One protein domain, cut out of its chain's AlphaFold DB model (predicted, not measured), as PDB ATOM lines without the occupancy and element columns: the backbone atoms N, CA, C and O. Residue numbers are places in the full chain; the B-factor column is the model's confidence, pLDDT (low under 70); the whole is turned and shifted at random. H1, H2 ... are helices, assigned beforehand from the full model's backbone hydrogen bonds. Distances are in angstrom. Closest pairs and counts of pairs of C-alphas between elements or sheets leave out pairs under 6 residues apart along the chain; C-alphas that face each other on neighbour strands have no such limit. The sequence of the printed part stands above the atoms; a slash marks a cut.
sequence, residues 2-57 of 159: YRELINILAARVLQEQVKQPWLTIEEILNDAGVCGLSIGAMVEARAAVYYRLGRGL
ATOM      1  N   TYR A   2      74.374 100.415 -12.295       71.50
ATOM      2  CA  TYR A   2      75.213 100.432 -13.519       71.50
ATOM      3  C   TYR A   2      76.190 101.622 -13.653       71.50
ATOM      4  O   TYR A   2      77.262 101.475 -14.229       71.50
ATOM      5  N   ARG A   3      75.854 102.804 -13.120       81.62
ATOM      6  CA  ARG A   3      76.643 104.036 -13.326       81.62
ATOM      7  C   ARG A   3      78.046 103.988 -12.706       81.62
ATOM      8  O   ARG A   3      78.986 104.499 -13.306       81.62
ATOM      9  N   GLU A   4      78.188 103.382 -11.530       89.50
ATOM     10  CA  GLU A   4      79.482 103.241 -10.847       89.50
ATOM     11  C   GLU A   4      80.410 102.296 -11.604       89.50
ATOM     12  O   GLU A   4      81.560 102.644 -11.846       89.50
ATOM     13  N   LEU A   5      79.884 101.164 -12.077       90.56
ATOM     14  CA  LEU A   5      80.643 100.218 -12.890       90.56
ATOM     15  C   LEU A   5      81.152 100.865 -14.187       90.56
ATOM     16  O   LEU A   5      82.325 100.730 -14.517       90.56
ATOM     17  N   ILE A   6      80.317 101.647 -14.880       93.25
ATOM     18  CA  ILE A   6      80.755 102.387 -16.076       93.25
ATOM     19  C   ILE A   6      81.827 103.430 -15.744       93.25
ATOM     20  O   ILE A   6      82.778 103.583 -16.505       93.25
ATOM     21  N   ASN A   7      81.719 104.131 -14.610       93.75
ATOM     22  CA  ASN A   7      82.760 105.069 -14.182       93.75
ATOM     23  C   ASN A   7      84.091 104.356 -13.912       93.75
ATOM     24  O   ASN A   7      85.133 104.863 -14.318       93.75
ATOM     25  N   ILE A   8      84.054 103.186 -13.267       95.50
ATOM     26  CA  ILE A   8      85.242 102.366 -13.003       95.50
ATOM     27  C   ILE A   8      85.871 101.901 -14.319       95.50
ATOM     28  O   ILE A   8      87.074 102.068 -14.505       95.50
ATOM     29  N   LEU A   9      85.071 101.388 -15.259       95.88
ATOM     30  CA  LEU A   9      85.562 100.958 -16.572       95.88
ATOM     31  C   LEU A   9      86.162 102.125 -17.369       95.88
ATOM     32  O   LEU A   9      87.253 101.994 -17.916       95.88
ATOM     33  N   ALA A  10      85.506 103.286 -17.396       96.06
ATOM     34  CA  ALA A  10      86.033 104.469 -18.074       96.06
ATOM     35  C   ALA A  10      87.342 104.967 -17.433       96.06
ATOM     36  O   ALA A  10      88.285 105.310 -18.145       96.06
ATOM     37  N   ALA A  11      87.433 104.964 -16.099       96.25
ATOM     38  CA  ALA A  11      88.662 105.306 -15.389       96.25
ATOM     39  C   ALA A  11      89.788 104.307 -15.688       96.25
ATOM     40  O   ALA A  11      90.922 104.718 -15.929       96.25
ATOM     41  N   ARG A  12      89.474 103.007 -15.735       96.19
ATOM     42  CA  ARG A  12      90.423 101.952 -16.110       96.19
ATOM     43  C   ARG A  12      90.956 102.164 -17.525       96.19
ATOM     44  O   ARG A  12      92.164 102.100 -17.715       96.19
ATOM     45  N   VAL A  13      90.081 102.481 -18.481       96.50
ATOM     46  CA  VAL A  13      90.476 102.804 -19.861       96.50
ATOM     47  C   VAL A  13      91.435 103.988 -19.894       96.50
ATOM     48  O   VAL A  13      92.495 103.886 -20.502       96.50
ATOM     49  N   LEU A  14      91.120 105.086 -19.203       96.00
ATOM     50  CA  LEU A  14      92.016 106.245 -19.144       96.00
ATOM     51  C   LEU A  14      93.382 105.888 -18.542       96.00
ATOM     52  O   LEU A  14      94.408 106.285 -19.084       96.00
ATOM     53  N   GLN A  15      93.409 105.115 -17.455       96.31
ATOM     54  CA  GLN A  15      94.655 104.702 -16.804       96.31
ATOM     55  C   GLN A  15      95.513 103.792 -17.688       96.31
ATOM     56  O   GLN A  15      96.724 103.990 -17.766       96.31
ATOM     57  N   GLU A  16      94.912 102.797 -18.339       95.69
ATOM     58  CA  GLU A  16      95.647 101.873 -19.204       95.69
ATOM     59  C   GLU A  16      96.114 102.557 -20.489       95.69
ATOM     60  O   GLU A  16      97.254 102.349 -20.882       95.69
ATOM     61  N   GLN A  17      95.331 103.466 -21.080       93.81
ATOM     62  CA  GLN A  17      95.769 104.228 -22.258       93.81
ATOM     63  C   GLN A  17      96.906 105.215 -21.955       93.81
ATOM     64  O   GLN A  17      97.708 105.503 -22.838       93.81
ATOM     65  N   VAL A  18      97.023 105.716 -20.720       94.25
ATOM     66  CA  VAL A  18      98.198 106.507 -20.304       94.25
ATOM     67  C   VAL A  18      99.458 105.638 -20.248       94.25
ATOM     68  O   VAL A  18     100.532 106.094 -20.628       94.25
ATOM     69  N   LYS A  19      99.342 104.388 -19.783       94.94
ATOM     70  CA  LYS A  19     100.473 103.450 -19.673       94.94
ATOM     71  C   LYS A  19     100.843 102.810 -21.011       94.94
ATOM     72  O   LYS A  19     102.017 102.590 -21.284       94.94
ATOM     73  N   GLN A  20      99.835 102.476 -21.806       94.69
ATOM     74  CA  GLN A  20      99.922 101.712 -23.044       94.69
ATOM     75  C   GLN A  20      98.990 102.352 -24.087       94.69
ATOM     76  O   GLN A  20      97.867 101.886 -24.294       94.69
ATOM     77  N   PRO A  21      99.431 103.431 -24.762       91.12
ATOM     78  CA  PRO A  21      98.578 104.191 -25.681       91.12
ATOM     79  C   PRO A  21      98.055 103.396 -26.882       91.12
ATOM     80  O   PRO A  21      97.092 103.815 -27.518       91.12
ATOM     81  N   TRP A  22      98.692 102.269 -27.205       91.81
ATOM     82  CA  TRP A  22      98.297 101.388 -28.303       91.81
ATOM     83  C   TRP A  22      97.134 100.452 -27.955       91.81
ATOM     84  O   TRP A  22      96.555  99.881 -28.874       91.81
ATOM     85  N   LEU A  23      96.780 100.288 -26.671       92.94
ATOM     86  CA  LEU A  23      95.648  99.446 -26.291       92.94
ATOM     87  C   LEU A  23      94.322 100.100 -26.685       92.94
ATOM     88  O   LEU A  23      94.013 101.254 -26.344       92.94
ATOM     89  N   THR A  24      93.507  99.316 -27.376       93.50
ATOM     90  CA  THR A  24      92.141  99.685 -27.728       93.50
ATOM     91  C   THR A  24      91.235  99.646 -26.499       93.50
ATOM     92  O   THR A  24      91.516  98.992 -25.492       93.50
ATOM     93  N   ILE A  25      90.107 100.359 -26.571       94.69
ATOM     94  CA  ILE A  25      89.107 100.334 -25.497       94.69
ATOM     95  C   ILE A  25      88.581  98.904 -25.333       94.69
ATOM     96  O   ILE A  25      88.432  98.422 -24.219       94.69
ATOM     97  N   GLU A  26      88.329  98.223 -26.444       94.81
ATOM     98  CA  GLU A  26      87.826  96.858 -26.523       94.81
ATOM     99  C   GLU A  26      88.746  95.846 -25.830       94.81
ATOM    100  O   GLU A  26      88.252  95.022 -25.061       94.81
ATOM    101  N   GLU A  27      90.064  95.931 -26.044       93.62
ATOM    102  CA  GLU A  27      91.052  95.094 -25.347       93.62
ATOM    103  C   GLU A  27      91.008  95.328 -23.835       93.62
ATOM    104  O   GLU A  27      90.865  94.379 -23.067       93.62
ATOM    105  N   ILE A  28      91.008  96.592 -23.403       94.88
ATOM    106  CA  ILE A  28      90.954  96.942 -21.976       94.88
ATOM    107  C   ILE A  28      89.642  96.464 -21.335       94.88
ATOM    108  O   ILE A  28      89.630  96.007 -20.190       94.88
ATOM    109  N   LEU A  29      88.519  96.567 -22.053       94.81
ATOM    110  CA  LEU A  29      87.225  96.077 -21.578       94.81
ATOM    111  C   LEU A  29      87.211  94.549 -21.468       94.81
ATOM    112  O   LEU A  29      86.674  94.021 -20.493       94.81
ATOM    113  N   ASN A  30      87.800  93.842 -22.430       93.62
ATOM    114  CA  ASN A  30      87.914  92.388 -22.373       93.62
ATOM    115  C   ASN A  30      88.763  91.935 -21.184       93.62
ATOM    116  O   ASN A  30      88.316  91.054 -20.448       93.62
ATOM    117  N   ASP A  31      89.897  92.592 -20.934       91.56
ATOM    118  CA  ASP A  31      90.760  92.333 -19.772       91.56
ATOM    119  C   ASP A  31      90.062  92.642 -18.440       91.56
ATOM    120  O   ASP A  31      90.303  91.985 -17.428       91.56
ATOM    121  N   ALA A  32      89.144  93.612 -18.435       91.00
ATOM    122  CA  ALA A  32      88.289  93.920 -17.290       91.00
ATOM    123  C   ALA A  32      87.110  92.936 -17.113       91.00
ATOM    124  O   ALA A  32      86.274  93.138 -16.230       91.00
ATOM    125  N   GLY A  33      87.016  91.889 -17.941       90.31
ATOM    126  CA  GLY A  33      86.004  90.835 -17.837       90.31
ATOM    127  C   GLY A  33      84.687  91.123 -18.563       90.31
ATOM    128  O   GLY A  33      83.733  90.360 -18.414       90.31
ATOM    129  N   VAL A  34      84.603  92.182 -19.383       91.94
ATOM    130  CA  VAL A  34      83.383  92.485 -20.166       91.94
ATOM    131  C   VAL A  34      83.050  91.361 -21.150       91.94
ATOM    132  O   VAL A  34      81.877  91.135 -21.435       91.94
ATOM    133  N   CYS A  35      84.048  90.603 -21.606       90.50
ATOM    134  CA  CYS A  35      83.863  89.434 -22.465       90.50
ATOM    135  C   CYS A  35      83.027  88.297 -21.853       90.50
ATOM    136  O   CYS A  35      82.520  87.454 -22.585       90.50
ATOM    137  N   GLY A  36      82.847  88.271 -20.528       86.31
ATOM    138  CA  GLY A  36      81.960  87.314 -19.859       86.31
ATOM    139  C   GLY A  36      80.469  87.652 -19.978       86.31
ATOM    140  O   GLY A  36      79.626  86.892 -19.502       86.31
ATOM    141  N   LEU A  37      80.116  88.798 -20.567       89.25
ATOM    142  CA  LEU A  37      78.736  89.251 -20.709       89.25
ATOM    143  C   LEU A  37      78.103  88.764 -22.021       89.25
ATOM    144  O   LEU A  37      78.782  88.463 -22.995       89.25
ATOM    145  N   SER A  38      76.767  88.760 -22.084       88.00
ATOM    146  CA  SER A  38      76.062  88.583 -23.365       88.00
ATOM    147  C   SER A  38      76.450  89.681 -24.365       88.00
ATOM    148  O   SER A  38      76.666  90.823 -23.953       88.00
ATOM    149  N   ILE A  39      76.430  89.392 -25.673       88.19
ATOM    150  CA  ILE A  39      76.737  90.368 -26.740       88.19
ATOM    151  C   ILE A  39      75.969  91.679 -26.534       88.19
ATOM    152  O   ILE A  39      76.546  92.764 -26.571       88.19
ATOM    153  N   GLY A  40      74.667  91.582 -26.240       88.94
ATOM    154  CA  GLY A  40      73.821  92.744 -25.974       88.94
ATOM    155  C   GLY A  40      74.303  93.585 -24.789       88.94
ATOM    156  O   GLY A  40      74.213  94.804 -24.833       88.94
ATOM    157  N   ALA A  41      74.841  92.966 -23.741       90.06
ATOM    158  CA  ALA A  41      75.416  93.677 -22.604       90.06
ATOM    159  C   ALA A  41      76.819  94.232 -22.912       90.06
ATOM    160  O   ALA A  41      77.115  95.351 -22.497       90.06
ATOM    161  N   MET A  42      77.644  93.518 -23.684       93.06
ATOM    162  CA  MET A  42      78.965  93.989 -24.123       93.06
ATOM    163  C   MET A  42      78.858  95.275 -24.943       93.06
ATOM    164  O   MET A  42      79.518  96.264 -24.632       93.06
ATOM    165  N   VAL A  43      77.976  95.304 -25.950       94.00
ATOM    166  CA  VAL A  43      77.810  96.492 -26.801       94.00
ATOM    167  C   VAL A  43      77.284  97.697 -26.025       94.00
ATOM    168  O   VAL A  43      77.669  98.826 -26.321       94.00
ATOM    169  N   GLU A  44      76.448  97.476 -25.006       94.44
ATOM    170  CA  GLU A  44      75.965  98.550 -24.133       94.44
ATOM    171  C   GLU A  44      77.037  99.036 -23.158       94.44
ATOM    172  O   GLU A  44      77.149 100.241 -22.940       94.44
ATOM    173  N   ALA A  45      77.838  98.130 -22.592       94.12
ATOM    174  CA  ALA A  45      78.953  98.486 -21.724       94.12
ATOM    175  C   ALA A  45      79.994  99.305 -22.495       94.12
ATOM    176  O   ALA A  45      80.370 100.393 -22.055       94.12
ATOM    177  N   ARG A  46      80.373  98.833 -23.690       95.25
ATOM    178  CA  ARG A  46      81.216  99.569 -24.633       95.25
ATOM    179  C   ARG A  46      80.629 100.949 -24.897       95.25
ATOM    180  O   ARG A  46      81.309 101.945 -24.670       95.25
ATOM    181  N   ALA A  47      79.361 101.031 -25.294       95.94
ATOM    182  CA  ALA A  47      78.771 102.312 -25.652       95.94
ATOM    183  C   ALA A  47      78.705 103.308 -24.492       95.94
ATOM    184  O   ALA A  47      78.991 104.492 -24.661       95.94
ATOM    185  N   ALA A  48      78.400 102.830 -23.289       95.00
ATOM    186  CA  ALA A  48      78.393 103.659 -22.095       95.00
ATOM    187  C   ALA A  48      79.797 104.179 -21.731       95.00
ATOM    188  O   ALA A  48      79.926 105.316 -21.273       95.00
ATOM    189  N   VAL A  49      80.850 103.389 -21.964       95.94
ATOM    190  CA  VAL A  49      82.242 103.833 -21.791       95.94
ATOM    191  C   VAL A  49      82.610 104.882 -22.841       95.94
ATOM    192  O   VAL A  49      83.117 105.938 -22.473       95.94
ATOM    193  N   TYR A  50      82.282 104.662 -24.116       96.25
ATOM    194  CA  TYR A  50      82.475 105.658 -25.179       96.25
ATOM    195  C   TYR A  50      81.766 106.980 -24.859       96.25
ATOM    196  O   TYR A  50      82.400 108.037 -24.892       96.25
ATOM    197  N   TYR A  51      80.499 106.916 -24.433       94.56
ATOM    198  CA  TYR A  51      79.736 108.075 -23.968       94.56
ATOM    199  C   TYR A  51      80.465 108.818 -22.849       94.56
ATOM    200  O   TYR A  51      80.637 110.035 -22.899       94.56
ATOM    201  N   ARG A  52      80.916 108.079 -21.828       94.19
ATOM    202  CA  ARG A  52      81.561 108.657 -20.649       94.19
ATOM    203  C   ARG A  52      82.879 109.349 -20.985       94.19
ATOM    204  O   ARG A  52      83.212 110.338 -20.337       94.19
ATOM    205  N   LEU A  53      83.593 108.839 -21.985       93.94
ATOM    206  CA  LEU A  53      84.832 109.408 -22.509       93.94
ATOM    207  C   LEU A  53      84.596 110.520 -23.545       93.94
ATOM    208  O   LEU A  53      85.565 111.096 -24.032       93.94
ATOM    209  N   GLY A  54      83.341 110.814 -23.905       92.25
ATOM    210  CA  GLY A  54      83.002 111.795 -24.938       92.25
ATOM    211  C   GLY A  54      83.435 111.381 -26.349       92.25
ATOM    212  O   GLY A  54      83.663 112.242 -27.193       92.25
ATOM    213  N   ARG A  55      83.593 110.077 -26.611       91.19
ATOM    214  CA  ARG A  55      84.058 109.531 -27.897       91.19
ATOM    215  C   ARG A  55      82.896 108.916 -28.673       91.19
ATOM    216  O   ARG A  55      82.040 108.257 -28.091       91.19
ATOM    217  N   GLY A  56      82.900 109.081 -29.999       85.44
ATOM    218  CA  GLY A  56      81.910 108.451 -30.882       85.44
ATOM    219  C   GLY A  56      80.470 108.913 -30.635       85.44
ATOM    220  O   GLY A  56      79.543 108.124 -30.811       85.44
ATOM    221  N   LEU A  57      80.300 110.156 -30.172       88.81
ATOM    222  CA  LEU A  57      79.005 110.817 -30.027       88.81
ATOM    223  C   LEU A  57      78.626 111.483 -31.342       88.81
ATOM    224  O   LEU A  57      79.443 112.193 -31.932       88.81
TER     225      LEU A  57
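Overview. This is residues 2 to 57 of the 159 residues of an uncharacterized protein of Thalassomonas actiniarum (UniProt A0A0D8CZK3). Three crossed helices make a compact, rounded body: the long helix H1 has the short H2 and the middle-sized H3 packed on it, both at large angles to it. The 56 printed residues hold three named helices, in the order H1, H2, H3, and no named strand; the class is all helix. The radius of gyration of the C-alphas is 10.5 A, and the spans are 28 by 22 by 20 A.

Arrangement. H1, residues 2 to 19, touches H3, residues 39 to 52, with residues 6 to 10 alone. Their closest C-alphas, Ala 10 and Val 49, are 5.3 A apart; they run the same way at a steep tilt of 69 degrees, only just short of about perpendicular. H1 touches H2, residues 25 to 31, with residues 9 to 16 alone, about perpendicular at 78 degrees; the closest C-alphas, Val 13 and Ile 28, are 6.3 A apart. H2 and H3 only just touch, with 3 pairs of C-alphas within 8 A, H3 through residue 46 alone; Glu 26 and Arg 46 have the closest C-alphas, at 7.4 A. They run opposite ways at a steep tilt of 55 degrees. In H1, H2 and H3 every O i to N i+4 pair is within hydrogen-bond range.

Along the chain. H1 measures 26.2 A from C-alpha 2 at (75.213, 100.432, -13.519) to C-alpha 19, H2 10.0 A, and H3 19.9 A, ending with C-alpha 52 at (81.561, 108.657, -20.649).

Size, cuts and confidence. The C-alphas farthest apart, Lys 19 and Gly 40, are 29.4 A apart. The printed part has no cut. The link from H1 to H2 is tight and that from H2 to H3 short. No printed residue is under pLDDT 70.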